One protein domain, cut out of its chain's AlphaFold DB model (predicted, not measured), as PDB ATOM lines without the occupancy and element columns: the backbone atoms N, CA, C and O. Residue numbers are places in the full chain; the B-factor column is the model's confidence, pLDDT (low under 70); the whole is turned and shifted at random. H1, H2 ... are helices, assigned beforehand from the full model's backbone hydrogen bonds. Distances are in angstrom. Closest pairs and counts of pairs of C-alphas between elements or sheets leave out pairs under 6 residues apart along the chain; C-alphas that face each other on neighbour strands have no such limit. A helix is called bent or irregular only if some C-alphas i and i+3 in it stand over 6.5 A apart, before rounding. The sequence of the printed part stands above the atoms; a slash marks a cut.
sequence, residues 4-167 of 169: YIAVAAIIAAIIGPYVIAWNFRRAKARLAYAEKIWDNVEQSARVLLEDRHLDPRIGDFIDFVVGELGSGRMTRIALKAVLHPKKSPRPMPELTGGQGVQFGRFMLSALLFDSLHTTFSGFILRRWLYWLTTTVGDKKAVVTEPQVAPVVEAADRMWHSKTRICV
ATOM      1  N   TYR A   4     -16.334 -58.925  46.298       62.28
ATOM      2  CA  TYR A   4     -15.419 -57.808  46.025       62.28
ATOM      3  C   TYR A   4     -14.197 -57.770  46.952       62.28
ATOM      4  O   TYR A   4     -13.110 -57.414  46.509       62.28
ATOM      5  N   ILE A   5     -14.353 -58.182  48.215       71.31
ATOM      6  CA  ILE A   5     -13.244 -58.253  49.181       71.31
ATOM      7  C   ILE A   5     -12.291 -59.396  48.804       71.31
ATOM      8  O   ILE A   5     -11.078 -59.205  48.829       71.31
ATOM      9  N   ALA A   6     -12.819 -60.550  48.378       72.00
ATOM     10  CA  ALA A   6     -12.010 -61.677  47.915       72.00
ATOM     11  C   ALA A   6     -11.245 -61.346  46.621       72.00
ATOM     12  O   ALA A   6     -10.052 -61.619  46.523       72.00
ATOM     13  N   VAL A   7     -11.896 -60.683  45.658       74.75
ATOM     14  CA  VAL A   7     -11.245 -60.221  44.420       74.75
ATOM     15  C   VAL A   7     -10.167 -59.175  44.721       74.75
ATOM     16  O   VAL A   7      -9.056 -59.282  44.207       74.75
ATOM     17  N   ALA A   8     -10.441 -58.207  45.600       69.00
ATOM     18  CA  ALA A   8      -9.451 -57.216  46.018       69.00
ATOM     19  C   ALA A   8      -8.251 -57.857  46.739       69.00
ATOM     20  O   ALA A   8      -7.114 -57.464  46.487       69.00
ATOM     21  N   ALA A   9      -8.481 -58.871  47.578       71.88
ATOM     22  CA  ALA A   9      -7.419 -59.613  48.255       71.88
ATOM     23  C   ALA A   9      -6.547 -60.408  47.270       71.88
ATOM     24  O   ALA A   9      -5.326 -60.402  47.403       71.88
ATOM     25  N   ILE A  10      -7.143 -61.029  46.247       73.94
ATOM     26  CA  ILE A  10      -6.409 -61.742  45.190       73.94
ATOM     27  C   ILE A  10      -5.575 -60.761  44.356       73.94
ATOM     28  O   ILE A  10      -4.390 -60.995  44.122       73.94
ATOM     29  N   ILE A  11      -6.154 -59.623  43.964       72.00
ATOM     30  CA  ILE A  11      -5.435 -58.569  43.238       72.00
ATOM     31  C   ILE A  11      -4.280 -58.023  44.091       72.00
ATOM     32  O   ILE A  11      -3.165 -57.889  43.593       72.00
ATOM     33  N   ALA A  12      -4.498 -57.766  45.384       64.00
ATOM     34  CA  ALA A  12      -3.450 -57.314  46.298       64.00
ATOM     35  C   ALA A  12      -2.362 -58.378  46.527       64.00
ATOM     36  O   ALA A  12      -1.187 -58.029  46.612       64.00
ATOM     37  N   ALA A  13      -2.713 -59.665  46.567       70.75
ATOM     38  CA  ALA A  13      -1.762 -60.766  46.713       70.75
ATOM     39  C   ALA A  13      -0.899 -60.985  45.460       70.75
ATOM     40  O   ALA A  13       0.237 -61.432  45.579       70.75
ATOM     41  N   ILE A  14      -1.403 -60.647  44.270       72.12
ATOM     42  CA  ILE A  14      -0.652 -60.758  43.009       72.12
ATOM     43  C   ILE A  14       0.169 -59.486  42.749       72.12
ATOM     44  O   ILE A  14       1.358 -59.551  42.434       72.12
ATOM     45  N   ILE A  15      -0.441 -58.309  42.906       69.50
ATOM     46  CA  ILE A  15       0.185 -57.018  42.588       69.50
ATOM     47  C   ILE A  15       1.091 -56.537  43.728       69.50
ATOM     48  O   ILE A  15       2.150 -55.966  43.471       69.50
ATOM     49  N   GLY A  16       0.721 -56.787  44.985       64.00
ATOM     50  CA  GLY A  16       1.462 -56.348  46.170       64.00
ATOM     51  C   GLY A  16       2.921 -56.811  46.179       64.00
ATOM     52  O   GLY A  16       3.808 -55.958  46.235       64.00
ATOM     53  N   PRO A  17       3.213 -58.118  46.034       72.81
ATOM     54  CA  PRO A  17       4.585 -58.617  45.962       72.81
ATOM     55  C   PRO A  17       5.367 -58.027  44.789       72.81
ATOM     56  O   PRO A  17       6.552 -57.737  44.933       72.81
ATOM     57  N   TYR A  18       4.713 -57.790  43.647       69.62
ATOM     58  CA  TYR A  18       5.351 -57.180  42.481       69.62
ATOM     59  C   TYR A  18       5.738 -55.718  42.741       69.62
ATOM     60  O   TYR A  18       6.868 -55.315  42.465       69.62
ATOM     61  N   VAL A  19       4.841 -54.929  43.343       63.03
ATOM     62  CA  VAL A  19       5.102 -53.533  43.725       63.03
ATOM     63  C   VAL A  19       6.178 -53.451  44.812       63.03
ATOM     64  O   VAL A  19       7.067 -52.600  44.733       63.03
ATOM     65  N   ILE A  20       6.155 -54.351  45.798       65.44
ATOM     66  CA  ILE A  20       7.176 -54.424  46.852       65.44
ATOM     67  C   ILE A  20       8.530 -54.810  46.254       65.44
ATOM     68  O   ILE A  20       9.507 -54.101  46.484       65.44
ATOM     69  N   ALA A  21       8.600 -55.860  45.432       66.88
ATOM     70  CA  ALA A  21       9.831 -56.296  44.773       66.88
ATOM     71  C   ALA A  21      10.389 -55.225  43.822       66.88
ATOM     72  O   ALA A  21      11.600 -55.016  43.770       66.88
ATOM     73  N   TRP A  22       9.528 -54.505  43.100       69.12
ATOM     74  CA  TRP A  22       9.916 -53.374  42.257       69.12
ATOM     75  C   TRP A  22      10.526 -52.229  43.071       69.12
ATOM     76  O   TRP A  22      11.600 -51.725  42.729       69.12
ATOM     77  N   ASN A  23       9.884 -51.848  44.179       63.97
ATOM     78  CA  ASN A  23      10.418 -50.840  45.089       63.97
ATOM     79  C   ASN A  23      11.718 -51.308  45.752       63.97
ATOM     80  O   ASN A  23      12.647 -50.513  45.849       63.97
ATOM     81  N   PHE A  24      11.837 -52.591  46.107       61.69
ATOM     82  CA  PHE A  24      13.069 -53.185  46.630       61.69
ATOM     83  C   PHE A  24      14.209 -53.146  45.609       61.69
ATOM     84  O   PHE A  24      15.318 -52.742  45.946       61.69
ATOM     85  N   ARG A  25      13.955 -53.501  44.343       63.97
ATOM     86  CA  ARG A  25      14.956 -53.406  43.264       63.97
ATOM     87  C   ARG A  25      15.390 -51.961  43.031       63.97
ATOM     88  O   ARG A  25      16.582 -51.698  42.905       63.97
ATOM     89  N   ARG A  26      14.446 -51.014  43.023       66.38
ATOM     90  CA  ARG A  26      14.750 -49.578  42.912       66.38
ATOM     91  C   ARG A  26      15.511 -49.046  44.123       66.38
ATOM     92  O   ARG A  26      16.426 -48.252  43.939       66.38
ATOM     93  N   ALA A  27      15.159 -49.472  45.331       59.53
ATOM     94  CA  ALA A  27      15.866 -49.109  46.554       59.53
ATOM     95  C   ALA A  27      17.293 -49.666  46.538       59.53
ATOM     96  O   ALA A  27      18.230 -48.910  46.757       59.53
ATOM     97  N   LYS A  28      17.479 -50.935  46.155       62.47
ATOM     98  CA  LYS A  28      18.798 -51.563  46.009       62.47
ATOM     99  C   LYS A  28      19.661 -50.865  44.955       62.47
ATOM    100  O   LYS A  28      20.822 -50.580  45.216       62.47
ATOM    101  N   ALA A  29      19.094 -50.531  43.795       67.12
ATOM    102  CA  ALA A  29      19.802 -49.772  42.764       67.12
ATOM    103  C   ALA A  29      20.166 -48.353  43.235       67.12
ATOM    104  O   ALA A  29      21.258 -47.872  42.951       67.12
ATOM    105  N   ARG A  30      19.275 -47.689  43.985       67.19
ATOM    106  CA  ARG A  30      19.556 -46.385  44.603       67.19
ATOM    107  C   ARG A  30      20.648 -46.467  45.666       67.19
ATOM    108  O   ARG A  30      21.456 -45.552  45.716       67.19
ATOM    109  N   LEU A  31      20.677 -47.531  46.467       68.06
ATOM    110  CA  LEU A  31      21.712 -47.767  47.475       68.06
ATOM    111  C   LEU A  31      23.077 -48.000  46.821       68.06
ATOM    112  O   LEU A  31      24.009 -47.281  47.141       68.06
ATOM    113  N   ALA A  32      23.169 -48.893  45.831       73.06
ATOM    114  CA  ALA A  32      24.419 -49.133  45.101       73.06
ATOM    115  C   ALA A  32      24.925 -47.874  44.370       73.06
ATOM    116  O   ALA A  32      26.123 -47.626  44.264       73.06
ATOM    117  N   TYR A  33      24.005 -47.049  43.864       73.88
ATOM    118  CA  TYR A  33      24.352 -45.762  43.269       73.88
ATOM    119  C   TYR A  33      24.824 -44.742  44.317       73.88
ATOM    120  O   TYR A  33      25.782 -44.019  44.063       73.88
ATOM    121  N   ALA A  34      24.177 -44.692  45.487       75.00
ATOM    122  CA  ALA A  34      24.583 -43.832  46.596       75.00
ATOM    123  C   ALA A  34      25.973 -44.203  47.121       75.00
ATOM    124  O   ALA A  34      26.788 -43.308  47.310       75.00
ATOM    125  N   GLU A  35      26.250 -45.496  47.277       78.00
ATOM    126  CA  GLU A  35      27.549 -46.043  47.680       78.00
ATOM    127  C   GLU A  35      28.649 -45.626  46.699       78.00
ATOM    128  O   GLU A  35      29.614 -44.981  47.086       78.00
ATOM    129  N   LYS A  36      28.430 -45.810  45.392       81.88
ATOM    130  CA  LYS A  36      29.383 -45.349  44.371       81.88
ATOM    131  C   LYS A  36      29.647 -43.838  44.419       81.88
ATOM    132  O   LYS A  36      30.742 -43.382  44.097       81.88
ATOM    133  N   ILE A  37      28.634 -43.027  44.724       80.81
ATOM    134  CA  ILE A  37      28.817 -41.573  44.846       80.81
ATOM    135  C   ILE A  37      29.580 -41.242  46.124       80.81
ATOM    136  O   ILE A  37      30.441 -40.366  46.086       80.81
ATOM    137  N   TRP A  38      29.281 -41.939  47.218       84.88
ATOM    138  CA  TRP A  38      30.000 -41.810  48.476       84.88
ATOM    139  C   TRP A  38      31.492 -42.104  48.300       84.88
ATOM    140  O   TRP A  38      32.308 -41.268  48.675       84.88
ATOM    141  N   ASP A  39      31.848 -43.179  47.594       86.75
ATOM    142  CA  ASP A  39      33.246 -43.507  47.287       86.75
ATOM    143  C   ASP A  39      33.961 -42.360  46.551       86.75
ATOM    144  O   ASP A  39      35.110 -42.033  46.848       86.75
ATOM    145  N   ASN A  40      33.278 -41.686  45.616       83.50
ATOM    146  CA  ASN A  40      33.846 -40.534  44.906       83.50
ATOM    147  C   ASN A  40      34.021 -39.310  45.817       83.50
ATOM    148  O   ASN A  40      34.982 -38.556  45.641       83.50
ATOM    149  N   VAL A  41      33.091 -39.095  46.756       85.44
ATOM    150  CA  VAL A  41      33.199 -38.046  47.780       85.44
ATOM    151  C   VAL A  41      34.412 -38.323  48.657       85.44
ATOM    152  O   VAL A  41      35.268 -37.448  48.770       85.44
ATOM    153  N   GLU A  42      34.529 -39.534  49.205       87.06
ATOM    154  CA  GLU A  42      35.655 -39.931  50.051       87.06
ATOM    155  C   GLU A  42      36.988 -39.840  49.310       87.06
ATOM    156  O   GLU A  42      37.947 -39.278  49.837       87.06
ATOM    157  N   GLN A  43      37.058 -40.341  48.075       87.25
ATOM    158  CA  GLN A  43      38.291 -40.317  47.293       87.25
ATOM    159  C   GLN A  43      38.728 -38.881  46.978       87.25
ATOM    160  O   GLN A  43      39.907 -38.554  47.092       87.25
ATOM    161  N   SER A  44      37.785 -38.013  46.599       82.75
ATOM    162  CA  SER A  44      38.085 -36.617  46.254       82.75
ATOM    163  C   SER A  44      38.428 -35.790  47.500       82.75
ATOM    164  O   SER A  44      39.342 -34.969  47.447       82.75
ATOM    165  N   ALA A  45      37.747 -36.035  48.626       84.88
ATOM    166  CA  ALA A  45      38.075 -35.446  49.923       84.88
ATOM    167  C   ALA A  45      39.476 -35.866  50.377       84.88
ATOM    168  O   ALA A  45      40.280 -35.011  50.726       84.88
ATOM    169  N   ARG A  46      39.804 -37.161  50.290       88.56
ATOM    170  CA  ARG A  46      41.124 -37.689  50.650       88.56
ATOM    171  C   ARG A  46      42.241 -37.016  49.857       88.56
ATOM    172  O   ARG A  46      43.185 -36.527  50.458       88.56
ATOM    173  N   VAL A  47      42.105 -36.927  48.531       86.06
ATOM    174  CA  VAL A  47      43.115 -36.281  47.672       86.06
ATOM    175  C   VAL A  47      43.331 -34.811  48.048       86.06
ATOM    176  O   VAL A  47      44.460 -34.336  48.003       86.06
ATOM    177  N   LEU A  48      42.269 -34.087  48.416       83.38
ATOM    178  CA  LEU A  48      42.375 -32.700  48.875       83.38
ATOM    179  C   LEU A  48      43.035 -32.609  50.256       83.38
ATOM    180  O   LEU A  48      43.930 -31.796  50.445       83.38
ATOM    181  N   LEU A  49      42.623 -33.446  51.208       86.19
ATOM    182  CA  LEU A  49      43.133 -33.434  52.585       86.19
ATOM    183  C   LEU A  49      44.586 -33.929  52.698       86.19
ATOM    184  O   LEU A  49      45.294 -33.545  53.624       86.19
ATOM    185  N   GLU A  50      45.045 -34.759  51.760       89.00
ATOM    186  CA  GLU A  50      46.443 -35.201  51.666       89.00
ATOM    187  C   GLU A  50      47.374 -34.134  51.047       89.00
ATOM    188  O   GLU A  50      48.601 -34.256  51.143       89.00
ATOM    189  N   ASP A  51      46.828 -33.071  50.442       84.25
ATOM    190  CA  ASP A  51      47.610 -31.972  49.871       84.25
ATOM    191  C   ASP A  51      48.125 -31.023  50.968       84.25
ATOM    192  O   ASP A  51      47.382 -30.256  51.582       84.25
ATOM    193  N   ARG A  52      49.448 -31.024  51.178       81.81
ATOM    194  CA  ARG A  52      50.136 -30.190  52.183       81.81
ATOM    195  C   ARG A  52      50.061 -28.689  51.906       81.81
ATOM    196  O   ARG A  52      50.361 -27.899  52.799       81.81
ATOM    197  N   HIS A  53      49.730 -28.297  50.679       85.19
ATOM    198  CA  HIS A  53      49.587 -26.902  50.273       85.19
ATOM    199  C   HIS A  53      48.127 -26.445  50.272       85.19
ATOM    200  O   HIS A  53      47.843 -25.323  49.849       85.19
ATOM    201  N   LEU A  54      47.196 -27.294  50.716       82.19
ATOM    202  CA  LEU A  54      45.810 -26.897  50.872       82.19
ATOM    203  C   LEU A  54      45.679 -25.908  52.035       82.19
ATOM    204  O   LEU A  54      46.215 -26.119  53.123       82.19
ATOM    205  N   ASP A  55      44.930 -24.829  51.813       79.06
ATOM    206  CA  ASP A  55      44.550 -23.916  52.888       79.06
ATOM    207  C   ASP A  55      43.797 -24.706  53.983       79.06
ATOM    208  O   ASP A  55      42.785 -25.348  53.673       79.06
ATOM    209  N   PRO A  56      44.234 -24.656  55.258       80.31
ATOM    210  CA  PRO A  56      43.611 -25.408  56.349       80.31
ATOM    211  C   PRO A  56      42.104 -25.176  56.473       80.31
ATOM    212  O   PRO A  56      41.357 -26.090  56.814       80.31
ATOM    213  N   ARG A  57      41.630 -23.973  56.120       78.12
ATOM    214  CA  ARG A  57      40.206 -23.626  56.156       78.12
ATOM    215  C   ARG A  57      39.399 -24.467  55.159       78.12
ATOM    216  O   ARG A  57      38.227 -24.748  55.396       78.12
ATOM    217  N   ILE A  58      40.008 -24.854  54.037       78.88
ATOM    218  CA  ILE A  58      39.384 -25.707  53.019       78.88
ATOM    219  C   ILE A  58      39.280 -27.143  53.519       78.88
ATOM    220  O   ILE A  58      38.225 -27.747  53.343       78.88
ATOM    221  N   GLY A  59      40.306 -27.649  54.209       81.81
ATOM    222  CA  GLY A  59      40.235 -28.945  54.889       81.81
ATOM    223  C   GLY A  59      39.119 -28.979  55.936       81.81
ATOM    224  O   GLY A  59      38.216 -29.808  55.865       81.81
ATOM    225  N   ASP A  60      39.085 -27.967  56.801       81.25
ATOM    226  CA  ASP A  60      38.024 -27.750  57.787       81.25
ATOM    227  C   ASP A  60      36.616 -27.754  57.170       81.25
ATOM    228  O   ASP A  60      35.643 -28.238  57.761       81.25
ATOM    229  N   PHE A  61      36.464 -27.133  56.006       81.88
ATOM    230  CA  PHE A  61      35.194 -27.101  55.299       81.88
ATOM    231  C   PHE A  61      34.822 -28.451  54.699       81.88
ATOM    232  O   PHE A  61      33.656 -28.827  54.785       81.88
ATOM    233  N   ILE A  62      35.781 -29.170  54.113       85.50
ATOM    234  CA  ILE A  62      35.565 -30.522  53.592       85.50
ATOM    235  C   ILE A  62      35.044 -31.417  54.717       85.50
ATOM    236  O   ILE A  62      33.989 -32.028  54.549       85.50
ATOM    237  N   ASP A  63      35.690 -31.399  55.884       83.56
ATOM    238  CA  ASP A  63      35.267 -32.178  57.054       83.56
ATOM    239  C   ASP A  63      33.854 -31.804  57.519       83.56
ATOM    240  O   ASP A  63      33.023 -32.670  57.799       83.56
ATOM    241  N   PHE A  64      33.540 -30.504  57.545       82.88
ATOM    242  CA  PHE A  64      32.194 -30.028  57.871       82.88
ATOM    243  C   PHE A  64      31.145 -30.505  56.861       82.88
ATOM    244  O   PHE A  64      30.074 -30.957  57.260       82.88
ATOM    245  N   VAL A  65      31.434 -30.414  55.559       82.75
ATOM    246  CA  VAL A  65      30.518 -30.882  54.514       82.75
ATOM    247  C   VAL A  65      30.289 -32.378  54.660       82.75
ATOM    248  O   VAL A  65      29.132 -32.784  54.685       82.75
ATOM    249  N   VAL A  66      31.352 -33.173  54.813       85.12
ATOM    250  CA  VAL A  66      31.266 -34.628  55.012       85.12
ATOM    251  C   VAL A  66      30.404 -34.969  56.232       85.12
ATOM    252  O   VAL A  66      29.543 -35.839  56.128       85.12
ATOM    253  N   GLY A  67      30.555 -34.242  57.344       83.19
ATOM    254  CA  GLY A  67      29.729 -34.426  58.544       83.19
ATOM    255  C   GLY A  67      28.249 -34.043  58.380       83.19
ATOM    256  O   GLY A  67      27.396 -34.584  59.079       83.19
ATOM    257  N   GLU A  68      27.920 -33.145  57.447       81.88
ATOM    258  CA  GLU A  68      26.548 -32.679  57.188       81.88
ATOM    259  C   GLU A  68      25.855 -33.421  56.026       81.88
ATOM    260  O   GLU A  68      24.674 -33.163  55.741       81.88
ATOM    261  N   LEU A  69      26.559 -34.318  55.327       83.06
ATOM    262  CA  LEU A  69      26.019 -35.057  54.186       83.06
ATOM    263  C   LEU A  69      24.849 -35.964  54.585       83.06
ATOM    264  O   LEU A  69      24.867 -36.647  55.603       83.06
ATOM    265  N   GLY A  70      23.807 -35.977  53.750       75.38
ATOM    266  CA  GLY A  70      22.594 -36.767  53.987       75.38
ATOM    267  C   GLY A  70      21.501 -36.007  54.747       75.38
ATOM    268  O   GLY A  70      20.354 -36.453  54.772       75.38
ATOM    269  N   SER A  71      21.800 -34.820  55.286       80.50
ATOM    270  CA  SER A  71      20.810 -33.921  55.904       80.50
ATOM    271  C   SER A  71      19.871 -33.244  54.888       80.50
ATOM    272  O   SER A  71      18.835 -32.657  55.237       80.50
ATOM    273  N   GLY A  72      20.235 -33.256  53.604       74.69
ATOM    274  CA  GLY A  72      19.517 -32.561  52.545       74.69
ATOM    275  C   GLY A  72      19.698 -31.044  52.567       74.69
ATOM    276  O   GLY A  72      18.985 -30.324  51.856       74.69
ATOM    277  N   ARG A  73      20.558 -30.522  53.447       80.69
ATOM    278  CA  ARG A  73      20.783 -29.084  53.627       80.69
ATOM    279  C   ARG A  73      21.471 -28.489  52.406       80.69
ATOM    280  O   ARG A  73      21.018 -27.462  51.898       80.69
ATOM    281  N   MET A  74      22.501 -29.158  51.897       79.56
ATOM    282  CA  MET A  74      23.271 -28.681  50.752       79.56
ATOM    283  C   MET A  74      22.415 -28.668  49.481       79.56
ATOM    284  O   MET A  74      22.385 -27.679  48.750       79.56
ATOM    285  N   THR A  75      21.598 -29.705  49.300       79.94
ATOM    286  CA  THR A  75      20.603 -29.814  48.224       79.94
ATOM    287  C   THR A  75      19.589 -28.675  48.274       79.94
ATOM    288  O   THR A  75      19.274 -28.075  47.249       79.94
ATOM    289  N   ARG A  76      19.074 -28.339  49.465       76.12
ATOM    290  CA  ARG A  76      18.126 -27.227  49.644       76.12
ATOM    291  C   ARG A  76      18.758 -25.875  49.318       76.12
ATOM    292  O   ARG A  76      18.101 -25.034  48.706       76.12
ATOM    293  N   ILE A  77      20.015 -25.667  49.702       78.56
ATOM    294  CA  ILE A  77      20.754 -24.441  49.393       78.56
ATOM    295  C   ILE A  77      20.978 -24.321  47.880       78.56
ATOM    296  O   ILE A  77      20.648 -23.279  47.315       78.56
ATOM    297  N   ALA A  78      21.452 -25.384  47.222       74.06
ATOM    298  CA  ALA A  78      21.648 -25.397  45.772       74.06
ATOM    299  C   ALA A  78      20.332 -25.194  45.012       74.06
ATOM    300  O   ALA A  78      20.282 -24.411  44.068       74.06
ATOM    301  N   LEU A  79      19.234 -25.821  45.454       75.44
ATOM    302  CA  LEU A  79      17.917 -25.604  44.848       75.44
ATOM    303  C   LEU A  79      17.505 -24.133  44.927       75.44
ATOM    304  O   LEU A  79      17.012 -23.569  43.956       75.44
ATOM    305  N   LYS A  80      17.729 -23.499  46.081       78.12
ATOM    306  CA  LYS A  80      17.429 -22.079  46.270       78.12
ATOM    307  C   LYS A  80      18.290 -21.190  45.370       78.12
ATOM    308  O   LYS A  80      17.770 -20.193  44.888       78.12
ATOM    309  N   ALA A  81      19.549 -21.554  45.133       73.19
ATOM    310  CA  ALA A  81      20.441 -20.856  44.207       73.19
ATOM    311  C   ALA A  81      19.979 -20.986  42.743       73.19
ATOM    312  O   ALA A  81      19.957 -19.998  42.018       73.19
ATOM    313  N   VAL A  82      19.523 -22.175  42.324       69.94
ATOM    314  CA  VAL A  82      18.938 -22.391  40.985       69.94
ATOM    315  C   VAL A  82      17.666 -21.558  40.792       69.94
ATOM    316  O   VAL A  82      17.486 -20.937  39.750       69.94
ATOM    317  N   LEU A  83      16.771 -21.553  41.785       73.50
ATOM    318  CA  LEU A  83      15.477 -20.865  41.694       73.50
ATOM    319  C   LEU A  83      15.587 -19.347  41.885       73.50
ATOM    320  O   LEU A  83      14.792 -18.590  41.332       73.50
ATOM    321  N   HIS A  84      16.552 -18.900  42.686       74.56
ATOM    322  CA  HIS A  84      16.767 -17.499  43.029       74.56
ATOM    323  C   HIS A  84      18.263 -17.178  42.981       74.56
ATOM    324  O   HIS A  84      18.888 -17.055  44.042       74.56
ATOM    325  N   PRO A  85      18.830 -17.024  41.773       65.44
ATOM    326  CA  PRO A  85      20.240 -16.715  41.614       65.44
ATOM    327  C   PRO A  85      20.531 -15.377  42.291       65.44
ATOM    328  O   PRO A  85      19.991 -14.333  41.913       65.44
ATOM    329  N   LYS A  86      21.358 -15.404  43.334       66.19
ATOM    330  CA  LYS A  86      21.877 -14.185  43.956       66.19
ATOM    331  C   LYS A  86      23.295 -13.957  43.460       66.19
ATOM    332  O   LYS A  86      24.025 -14.905  43.194       66.19
ATOM    333  N   LYS A  87      23.716 -12.694  43.382       57.12
ATOM    334  CA  LYS A  87      25.143 -12.385  43.238       57.12
ATOM    335  C   LYS A  87      25.855 -12.953  44.468       57.12
ATOM    336  O   LYS A  87      25.560 -12.516  45.583       57.12
ATOM    337  N   SER A  88      26.705 -13.962  44.264       53.44
ATOM    338  CA  SER A  88      27.544 -14.530  45.321       53.44
ATOM    339  C   SER A  88      28.374 -13.391  45.928       53.44
ATOM    340  O   SER A  88      29.098 -12.735  45.178       53.44
ATOM    341  N   PRO A  89      28.224 -13.056  47.223       51.66
ATOM    342  CA  PRO A  89      28.788 -11.819  47.741       51.66
ATOM    343  C   PRO A  89      30.196 -11.964  48.326       51.66
ATOM    344  O   PRO A  89      30.715 -10.958  48.809       51.66
ATOM    345  N   ARG A  90      30.822 -13.153  48.350       59.34
ATOM    346  CA  ARG A  90      32.141 -13.321  48.986       59.34
ATOM    347  C   ARG A  90      33.064 -14.279  48.224       59.34
ATOM    348  O   ARG A  90      32.594 -15.285  47.701       59.34
ATOM    349  N   PRO A  91      34.366 -13.956  48.133       59.50
ATOM    350  CA  PRO A  91      35.337 -14.821  47.483       59.50
ATOM    351  C   PRO A  91      35.692 -16.005  48.389       59.50
ATOM    352  O   PRO A  91      36.041 -15.828  49.560       59.50
ATOM    353  N   MET A  92      35.620 -17.213  47.828       65.38
ATOM    354  CA  MET A  92      36.266 -18.392  48.405       65.38
ATOM    355  C   MET A  92      37.795 -18.224  48.373       65.38
ATOM    356  O   MET A  92      38.295 -17.467  47.536       65.38
ATOM    357  N   PRO A  93      38.547 -18.914  49.252       68.88
ATOM    358  CA  PRO A  93      40.003 -18.943  49.155       68.88
ATOM    359  C   PRO A  93      40.444 -19.400  47.759       68.88
ATOM    360  O   PRO A  93      39.820 -20.290  47.172       68.88
ATOM    361  N   GLU A  94      41.502 -18.791  47.226       72.06
ATOM    362  CA  GLU A  94      42.028 -19.168  45.915       72.06
ATOM    363  C   GLU A  94      42.575 -20.599  45.956       72.06
ATOM    364  O   GLU A  94      43.395 -20.955  46.800       72.06
ATOM    365  N   LEU A  95      42.096 -21.425  45.027       75.62
ATOM    366  CA  LEU A  95      42.574 -22.782  44.802       75.62
ATOM    367  C   LEU A  95      43.506 -22.785  43.593       75.62
ATOM    368  O   LEU A  95      43.210 -22.155  42.574       75.62
ATOM    369  N   THR A  96      44.595 -23.551  43.654       79.62
ATOM    370  CA  THR A  96      45.382 -23.830  42.444       79.62
ATOM    371  C   THR A  96      44.529 -24.595  41.427       79.62
ATOM    372  O   THR A  96      43.562 -25.266  41.790       79.62
ATOM    373  N   GLY A  97      44.887 -24.550  40.138       73.44
ATOM    374  CA  GLY A  97      44.091 -25.194  39.082       73.44
ATOM    375  C   GLY A  97      43.806 -26.685  39.336       73.44
ATOM    376  O   GLY A  97      42.695 -27.150  39.088       73.44
ATOM    377  N   GLY A  98      44.771 -27.426  39.894       73.75
ATOM    378  CA  GLY A  98      44.594 -28.835  40.266       73.75
ATOM    379  C   GLY A  98      43.652 -29.034  41.458       73.75
ATOM    380  O   GLY A  98      42.749 -29.873  41.396       73.75
ATOM    381  N   GLN A  99      43.809 -28.227  42.511       74.88
ATOM    382  CA  GLN A  99      42.943 -28.274  43.692       74.88
ATOM    383  C   GLN A  99      41.506 -27.854  43.353       74.88
ATOM    384  O   GLN A  99      40.560 -28.484  43.815       74.88
ATOM    385  N   GLY A 100      41.325 -26.855  42.484       72.12
ATOM    386  CA  GLY A 100      40.011 -26.392  42.033       72.12
ATOM    387  C   GLY A 100      39.211 -27.481  41.319       72.12
ATOM    388  O   GLY A 100      38.016 -27.646  41.571       72.12
ATOM    389  N   VAL A 101      39.871 -28.290  40.484       76.06
ATOM    390  CA  VAL A 101      39.227 -29.426  39.807       76.06
ATOM    391  C   VAL A 101      38.784 -30.492  40.810       76.06
ATOM    392  O   VAL A 101      37.657 -30.985  40.715       76.06
ATOM    393  N   GLN A 102      39.633 -30.845  41.779       76.44
ATOM    394  CA  GLN A 102      39.284 -31.844  42.796       76.44
ATOM    395  C   GLN A 102      38.189 -31.342  43.738       76.44
ATOM    396  O   GLN A 102      37.237 -32.066  44.024       76.44
ATOM    397  N   PHE A 103      38.260 -30.075  44.138       77.19
ATOM    398  CA  PHE A 103      37.243 -29.423  44.951       77.19
ATOM    399  C   PHE A 103      35.884 -29.380  44.241       77.19
ATOM    400  O   PHE A 103      34.857 -29.707  44.835       77.19
ATOM    401  N   GLY A 104      35.864 -29.071  42.941       75.75
ATOM    402  CA  GLY A 104      34.646 -29.123  42.132       75.75
ATOM    403  C   GLY A 104      34.037 -30.528  42.063       75.75
ATOM    404  O   GLY A 104      32.824 -30.684  42.219       75.75
ATOM    405  N   ARG A 105      34.868 -31.566  41.891       78.56
ATOM    406  CA  ARG A 105      34.424 -32.974  41.894       78.56
ATOM    407  C   ARG A 105      33.861 -33.402  43.243       78.56
ATOM    408  O   ARG A 105      32.807 -34.040  43.277       78.56
ATOM    409  N   PHE A 106      34.530 -33.016  44.326       85.19
ATOM    410  CA  PHE A 106      34.060 -33.227  45.688       85.19
ATOM    411  C   PHE A 106      32.680 -32.588  45.888       85.19
ATOM    412  O   PHE A 106      31.722 -33.296  46.192       85.19
ATOM    413  N   MET A 107      32.537 -31.285  45.618       83.31
ATOM    414  CA  MET A 107      31.285 -30.551  45.831       83.31
ATOM    415  C   MET A 107      30.122 -31.095  44.998       83.31
ATOM    416  O   MET A 107      29.002 -31.212  45.501       83.31
ATOM    417  N   LEU A 108      30.369 -31.453  43.738       82.19
ATOM    418  CA  LEU A 108      29.348 -32.014  42.856       82.19
ATOM    419  C   LEU A 108      28.877 -33.394  43.343       82.19
ATOM    420  O   LEU A 108      27.674 -33.656  43.382       82.19
ATOM    421  N   SER A 109      29.812 -34.252  43.760       82.69
ATOM    422  CA  SER A 109      29.510 -35.591  44.289       82.69
ATOM    423  C   SER A 109      28.791 -35.507  45.635       82.69
ATOM    424  O   SER A 109      27.792 -36.192  45.844       82.69
ATOM    425  N   ALA A 110      29.226 -34.601  46.510       83.00
ATOM    426  CA  ALA A 110      28.600 -34.314  47.793       83.00
ATOM    427  C   ALA A 110      27.153 -33.820  47.605       83.00
ATOM    428  O   ALA A 110      26.232 -34.300  48.266       83.00
ATOM    429  N   LEU A 111      26.912 -32.922  46.643       82.12
ATOM    430  CA  LEU A 111      25.570 -32.411  46.351       82.12
ATOM    431  C   LEU A 111      24.664 -33.502  45.776       82.12
ATOM    432  O   LEU A 111      23.488 -33.596  46.126       82.12
ATOM    433  N   LEU A 112      25.218 -34.344  44.906       80.56
ATOM    434  CA  LEU A 112      24.508 -35.477  44.340       80.56
ATOM    435  C   LEU A 112      24.139 -36.489  45.433       80.56
ATOM    436  O   LEU A 112      22.983 -36.905  45.483       80.56
ATOM    437  N   PHE A 113      25.058 -36.813  46.342       82.25
ATOM    438  CA  PHE A 113      24.807 -37.698  47.481       82.25
ATOM    439  C   PHE A 113      23.731 -37.142  48.421       82.25
ATOM    440  O   PHE A 113      22.765 -37.834  48.754       82.25
ATOM    441  N   ASP A 114      23.833 -35.866  48.787       82.94
ATOM    442  CA  ASP A 114      22.848 -35.184  49.629       82.94
ATOM    443  C   ASP A 114      21.460 -35.144  48.956       82.94
ATOM    444  O   ASP A 114      20.420 -35.335  49.593       82.94
ATOM    445  N   SER A 115      21.428 -35.007  47.625       79.75
ATOM    446  CA  SER A 115      20.182 -35.018  46.856       79.75
ATOM    447  C   SER A 115      19.505 -36.390  46.844       79.75
ATOM    448  O   SER A 115      18.282 -36.466  46.696       79.75
ATOM    449  N   LEU A 116      20.261 -37.482  47.031       76.69
ATOM    450  CA  LEU A 116      19.694 -38.828  47.124       76.69
ATOM    451  C   LEU A 116      18.830 -39.008  48.374       76.69
ATOM    452  O   LEU A 116      17.825 -39.724  48.303       76.69
ATOM    453  N   HIS A 117      19.173 -38.285  49.439       73.81
ATOM    454  CA  HIS A 117      18.541 -38.328  50.755       73.81
ATOM    455  C   HIS A 117      17.364 -37.347  50.910       73.81
ATOM    456  O   HIS A 117      16.698 -37.328  51.941       73.81
ATOM    457  N   THR A 118      17.033 -36.567  49.872       70.12
ATOM    458  CA  THR A 118      15.870 -35.660  49.862       70.12
ATOM    459  C   THR A 118      14.774 -36.137  48.910       70.12
ATOM    460  O   THR A 118      15.056 -36.639  47.825       70.12
ATOM    461  N   THR A 119      13.505 -35.978  49.300       68.81
ATOM    462  CA  THR A 119      12.337 -36.513  48.573       68.81
ATOM    463  C   THR A 119      12.105 -35.833  47.218       68.81
ATOM    464  O   THR A 119      12.477 -36.380  46.181       68.81
ATOM    465  N   PHE A 120      11.480 -34.653  47.199       59.31
ATOM    466  CA  PHE A 120      11.026 -34.008  45.956       59.31
ATOM    467  C   PHE A 120      12.058 -33.022  45.390       59.31
ATOM    468  O   PHE A 120      12.341 -33.024  44.193       59.31
ATOM    469  N   SER A 121      12.689 -32.229  46.263       55.59
ATOM    470  CA  SER A 121      13.760 -31.282  45.912       55.59
ATOM    471  C   SER A 121      14.977 -31.981  45.304       55.59
ATOM    472  O   SER A 121      15.546 -31.506  44.322       55.59
ATOM    473  N   GLY A 122      15.325 -33.152  45.835       60.03
ATOM    474  CA  GLY A 122      16.397 -33.984  45.310       60.03
ATOM    475  C   GLY A 122      16.103 -34.537  43.921       60.03
ATOM    476  O   GLY A 122      17.025 -34.694  43.139       60.03
ATOM    477  N   PHE A 123      14.846 -34.815  43.561       66.81
ATOM    478  CA  PHE A 123      14.525 -35.396  42.252       66.81
ATOM    479  C   PHE A 123      14.821 -34.436  41.086       66.81
ATOM    480  O   PHE A 123      15.404 -34.854  40.084       66.81
ATOM    481  N   ILE A 124      14.476 -33.153  41.238       65.31
ATOM    482  CA  ILE A 124      14.738 -32.110  40.229       65.31
ATOM    483  C   ILE A 124      16.249 -31.907  40.061       65.31
ATOM    484  O   ILE A 124      16.760 -31.881  38.940       65.31
ATOM    485  N   LEU A 125      16.977 -31.847  41.179       68.38
ATOM    486  CA  LEU A 125      18.427 -31.680  41.183       68.38
ATOM    487  C   LEU A 125      19.168 -32.913  40.668       68.38
ATOM    488  O   LEU A 125      20.107 -32.752  39.904       68.38
ATOM    489  N   ARG A 126      18.735 -34.137  40.989       70.69
ATOM    490  CA  ARG A 126      19.403 -35.381  40.562       70.69
ATOM    491  C   ARG A 126      19.600 -35.457  39.053       70.69
ATOM    492  O   ARG A 126      20.657 -35.890  38.616       70.69
ATOM    493  N   ARG A 127      18.610 -35.045  38.252       70.50
ATOM    494  CA  ARG A 127      18.716 -35.095  36.783       70.50
ATOM    495  C   ARG A 127      19.711 -34.067  36.246       70.50
ATOM    496  O   ARG A 127      20.477 -34.383  35.343       70.50
ATOM    497  N   TRP A 128      19.717 -32.869  36.824       71.19
ATOM    498  CA  TRP A 128      20.657 -31.804  36.473       71.19
ATOM    499  C   TRP A 128      22.087 -32.109  36.941       71.19
ATOM    500  O   TRP A 128      23.031 -31.967  36.170       71.19
ATOM    501  N   LEU A 129      22.243 -32.622  38.162       70.25
ATOM    502  CA  LEU A 129      23.524 -33.036  38.733       70.25
ATOM    503  C   LEU A 129      24.106 -34.247  38.015       70.25
ATOM    504  O   LEU A 129      25.299 -34.261  37.745       70.25
ATOM    505  N   TYR A 130      23.272 -35.228  37.654       69.56
ATOM    506  CA  TYR A 130      23.701 -36.360  36.837       69.56
ATOM    507  C   TYR A 130      24.235 -35.886  35.485       69.56
ATOM    508  O   TYR A 130      25.338 -36.264  35.097       69.56
ATOM    509  N   TRP A 131      23.493 -35.000  34.811       72.00
ATOM    510  CA  TRP A 131      23.949 -34.393  33.565       72.00
ATOM    511  C   TRP A 131      25.298 -33.688  33.761       72.00
ATOM    512  O   TRP A 131      26.257 -34.065  33.097       72.00
ATOM    513  N   LEU A 132      25.427 -32.799  34.754       67.12
ATOM    514  CA  LEU A 132      26.694 -32.135  35.086       67.12
ATOM    515  C   LEU A 132      27.837 -33.129  35.330       67.12
ATOM    516  O   LEU A 132      28.905 -32.961  34.753       67.12
ATOM    517  N   THR A 133      27.630 -34.190  36.117       67.31
ATOM    518  CA  THR A 133      28.673 -35.206  36.354       67.31
ATOM    519  C   THR A 133      29.099 -35.914  35.069       67.31
ATOM    520  O   THR A 133      30.290 -36.126  34.856       67.31
ATOM    521  N   THR A 134      28.151 -36.242  34.185       68.50
ATOM    522  CA  THR A 134      28.459 -36.884  32.899       68.50
ATOM    523  C   THR A 134      29.134 -35.926  31.919       68.50
ATOM    524  O   THR A 134      30.084 -36.314  31.254       68.50
ATOM    525  N   THR A 135      28.712 -34.663  31.882       62.84
ATOM    526  CA  THR A 135      29.247 -33.614  31.006       62.84
ATOM    527  C   THR A 135      30.642 -33.163  31.442       62.84
ATOM    528  O   THR A 135      31.485 -32.926  30.591       62.84
ATOM    529  N   VAL A 136      30.926 -33.112  32.748       60.22
ATOM    530  CA  VAL A 136      32.281 -32.873  33.283       60.22
ATOM    531  C   VAL A 136      33.199 -34.080  33.040       60.22
ATOM    532  O   VAL A 136      34.405 -33.915  32.857       60.22
ATOM    533  N   GLY A 137      32.647 -35.298  33.047       57.38
ATOM    534  CA  GLY A 137      33.385 -36.526  32.734       57.38
ATOM    535  C   GLY A 137      33.748 -36.650  31.251       57.38
ATOM    536  O   GLY A 137      34.858 -37.074  30.919       57.38
ATOM    537  N   ASP A 138      32.845 -36.237  30.360       51.91
ATOM    538  CA  ASP A 138      33.090 -36.156  28.923       51.91
ATOM    539  C   ASP A 138      33.915 -34.904  28.605       51.91
ATOM    540  O   ASP A 138      33.393 -33.802  28.459       51.91
ATOM    541  N   LYS A 139      35.230 -35.073  28.423       51.75
ATOM    542  CA  LYS A 139      36.211 -34.004  28.119       51.75
ATOM    543  C   LYS A 139      35.897 -33.129  26.885       51.75
ATOM    544  O   LYS A 139      36.705 -32.281  26.521       51.75
ATOM    545  N   LYS A 140      34.776 -33.360  26.199       43.53
ATOM    546  CA  LYS A 140      34.323 -32.645  25.001       43.53
ATOM    547  C   LYS A 140      33.333 -31.520  25.300       43.53
ATOM    548  O   LYS A 140      33.152 -30.658  24.445       43.53
ATOM    549  N   ALA A 141      32.682 -31.521  26.463       51.19
ATOM    550  CA  ALA A 141      31.662 -30.536  26.783       51.19
ATOM    551  C   ALA A 141      32.193 -29.480  27.760       51.19
ATOM    552  O   ALA A 141      32.618 -29.784  28.873       51.19
ATOM    553  N   VAL A 142      32.165 -28.219  27.332       54.78
ATOM    554  CA  VAL A 142      32.521 -27.077  28.179       54.78
ATOM    555  C   VAL A 142      31.308 -26.719  29.029       54.78
ATOM    556  O   VAL A 142      30.261 -26.347  28.498       54.78
ATOM    557  N   VAL A 143      31.442 -26.842  30.348       57.47
ATOM    558  CA  VAL A 143      30.420 -26.388  31.299       57.47
ATOM    559  C   VAL A 143      30.565 -24.877  31.478       57.47
ATOM    560  O   VAL A 143      31.658 -24.388  31.754       57.47
ATOM    561  N   THR A 144      29.479 -24.129  31.288       60.12
ATOM    562  CA  THR A 144      29.496 -22.664  31.385       60.12
ATOM    563  C   THR A 144      29.341 -22.196  32.832       60.12
ATOM    564  O   THR A 144      28.733 -22.874  33.659       60.12
ATOM    565  N   GLU A 145      29.858 -21.007  33.150       60.59
ATOM    566  CA  GLU A 145      29.787 -20.411  34.495       60.59
ATOM    567  C   GLU A 145      28.363 -20.408  35.106       60.59
ATOM    568  O   GLU A 145      28.214 -20.827  36.257       60.59
ATOM    569  N   PRO A 146      27.278 -20.087  34.364       62.28
ATOM    570  CA  PRO A 146      25.916 -20.170  34.901       62.28
ATOM    571  C   PRO A 146      25.478 -21.587  35.304       62.28
ATOM    572  O   PRO A 146      24.612 -21.741  36.162       62.28
ATOM    573  N   GLN A 147      26.055 -22.629  34.695       64.81
ATOM    574  CA  GLN A 147      25.730 -24.027  34.991       64.81
ATOM    575  C   GLN A 147      26.417 -24.523  36.268       64.81
ATOM    576  O   GLN A 147      25.917 -25.447  36.901       64.81
ATOM    577  N   VAL A 148      27.533 -23.919  36.679       67.75
ATOM    578  CA  VAL A 148      28.225 -24.257  37.936       67.75
ATOM    579  C   VAL A 148      27.913 -23.288  39.073       67.75
ATOM    580  O   VAL A 148      28.056 -23.665  40.235       67.75
ATOM    581  N   ALA A 149      27.407 -22.089  38.769       68.44
ATOM    582  CA  ALA A 149      27.062 -21.067  39.758       68.44
ATOM    583  C   ALA A 149      26.218 -21.580  40.947       68.44
ATOM    584  O   ALA A 149      26.549 -21.232  42.080       68.44
ATOM    585  N   PRO A 150      25.207 -22.459  40.776       70.12
ATOM    586  CA  PRO A 150      24.438 -22.960  41.917       70.12
ATOM    587  C   PRO A 150      25.225 -23.906  42.836       70.12
ATOM    588  O   PRO A 150      24.955 -23.960  44.035       70.12
ATOM    589  N   VAL A 151      26.199 -24.647  42.291       73.38
ATOM    590  CA  VAL A 151      27.105 -25.506  43.077       73.38
ATOM    591  C   VAL A 151      28.070 -24.633  43.878       73.38
ATOM    592  O   VAL A 151      28.270 -24.868  45.068       73.38
ATOM    593  N   VAL A 152      28.602 -23.586  43.243       73.06
ATOM    594  CA  VAL A 152      29.487 -22.602  43.881       73.06
ATOM    595  C   VAL A 152      28.749 -21.836  44.982       73.06
ATOM    596  O   VAL A 152      29.259 -21.721  46.091       73.06
ATOM    597  N   GLU A 153      27.516 -21.384  44.739       75.25
ATOM    598  CA  GLU A 153      26.702 -20.702  45.756       75.25
ATOM    599  C   GLU A 153      26.353 -21.629  46.933       75.25
ATOM    600  O   GLU A 153      26.298 -21.189  48.085       75.25
ATOM    601  N   ALA A 154      26.131 -22.922  46.674       74.50
ATOM    602  CA  ALA A 154      25.918 -23.899  47.736       74.50
ATOM    603  C   ALA A 154      27.169 -24.095  48.600       74.50
ATOM    604  O   ALA A 154      27.049 -24.107  49.828       74.50
ATOM    605  N   ALA A 155      28.346 -24.186  47.974       74.69
ATOM    606  CA  ALA A 155      29.630 -24.247  48.668       74.69
ATOM    607  C   ALA A 155      29.855 -22.997  49.536       74.69
ATOM    608  O   ALA A 155      30.087 -23.116  50.739       74.69
ATOM    609  N   ASP A 156      29.685 -21.806  48.955       76.38
ATOM    610  CA  ASP A 156      29.877 -20.509  49.617       76.38
ATOM    611  C   ASP A 156      28.966 -20.334  50.843       76.38
ATOM    612  O   ASP A 156      29.393 -19.988  51.949       76.38
ATOM    613  N   ARG A 157      27.676 -20.647  50.703       75.00
ATOM    614  CA  ARG A 157      26.731 -20.524  51.821       75.00
ATOM    615  C   ARG A 157      26.996 -21.537  52.927       75.00
ATOM    616  O   ARG A 157      26.789 -21.209  54.097       75.00
ATOM    617  N   MET A 158      27.428 -22.748  52.577       75.38
ATOM    618  CA  MET A 158      27.821 -23.759  53.558       75.38
ATOM    619  C   MET A 158      29.063 -23.311  54.325       75.38
ATOM    620  O   MET A 158      29.038 -23.310  55.558       75.38
ATOM    621  N   TRP A 159      30.075 -22.819  53.611       75.06
ATOM    622  CA  TRP A 159      31.287 -22.236  54.179       75.06
ATOM    623  C   TRP A 159      30.958 -21.161  55.213       75.06
ATOM    624  O   TRP A 159      31.362 -21.230  56.377       75.06
ATOM    625  N   HIS A 160      30.113 -20.209  54.820       72.19
ATOM    626  CA  HIS A 160      29.745 -19.101  55.687       72.19
ATOM    627  C   HIS A 160      28.835 -19.482  56.855       72.19
ATOM    628  O   HIS A 160      28.770 -18.753  57.849       72.19
ATOM    629  N   SER A 161      28.139 -20.614  56.763       68.94
ATOM    630  CA  SER A 161      27.359 -21.137  57.880       68.94
ATOM    631  C   SER A 161      28.237 -21.733  58.980       68.94
ATOM    632  O   SER A 161      27.921 -21.524  60.148       68.94
ATOM    633  N   LYS A 162      29.376 -22.352  58.631       60.94
ATOM    634  CA  LYS A 162      30.387 -22.797  59.602       60.94
ATOM    635  C   LYS A 162      31.072 -21.601  60.262       60.94
ATOM    636  O   LYS A 162      31.132 -21.523  61.484       60.94
ATOM    637  N   THR A 163      31.502 -20.606  59.477       54.50
ATOM    638  CA  THR A 163      32.218 -19.439  60.032       54.50
ATOM    639  C   THR A 163      31.379 -18.595  60.994       54.50
ATOM    640  O   THR A 163      31.949 -17.904  61.822       54.50
ATOM    641  N   ARG A 164      30.038 -18.638  60.934       51.38
ATOM    642  CA  ARG A 164      29.193 -17.957  61.938       51.38
ATOM    643  C   ARG A 164      29.168 -18.656  63.295       51.38
ATOM    644  O   ARG A 164      28.838 -18.009  64.278       51.38
ATOM    645  N   ILE A 165      29.473 -19.951  63.340       43.62
ATOM    646  CA  ILE A 165      29.454 -20.753  64.571       43.62
ATOM    647  C   ILE A 165      30.808 -20.651  65.297       43.62
ATOM    648  O   ILE A 165      30.864 -20.806  66.510       43.62
ATOM    649  N   CYS A 166      31.889 -20.331  64.576       39.44
ATOM    650  CA  CYS A 166      33.257 -20.310  65.107       39.44
ATOM    651  C   CYS A 166      33.827 -18.909  65.404       39.44
ATOM    652  O   CYS A 166      35.015 -18.803  65.689       39.44
ATOM    653  N   VAL A 167      33.027 -17.838  65.339       31.17
ATOM    654  CA  VAL A 167      33.454 -16.510  65.813       31.17
ATOM    655  C   VAL A 167      32.894 -16.321  67.225       31.17
ATOM    656  O   VAL A 167      31.691 -16.080  67.344       31.17
TER     657      VAL A 167
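What this domain is: This is residues 4 to 167 of the 169 residues of an uncharacterized protein of Sphingopyxis sp. (strain 113P3) (UniProt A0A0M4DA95). A long helix, H1, sticks out with residues 4 to 29 from a compact body, where its residues 30 to 48 and H5 pack on the core helix H4, which H3 and H6 cross. H2 lies alongside H4. The printed part, 164 residues with six helices in order and no named strand, is all helix and loose, radius of gyration of the C-alphas 19.5 A, spanning 69 by 34 by 29 A.

Where its parts are: H1, residues 4 to 49, runs 63.8 A from C-alpha 4 at (-15.419, -57.808, 46.025). H2 is residues 56 to 68, H3 73 to 83, H4 97 to 116, H5 121 to 137, and H6 145 to 163, irregular, with the C-alphas of residues 147 and 150 7.1 A apart, and with C-alpha 163 at (32.218, -19.439, 60.032).

How they stand to each other: H4, the hub, touches H1 at a shallow tilt of 19 degrees, opposite ways; the closest C-alphas, of Ser 44 and Phe 106, are 5.3 A apart. H1, H2 and H4 form a bundle, helices side by side. Every O i to N i+4 pair is within hydrogen-bond range in H2, H3 and H4, but 40 of 42 in H1, 11 of 13 in H5 and 13 of 15 in H6.

The domain as a whole: The printed part has no cut; the link H3 to H4 is long. Residues 132 to 149, among others, are under pLDDT 70.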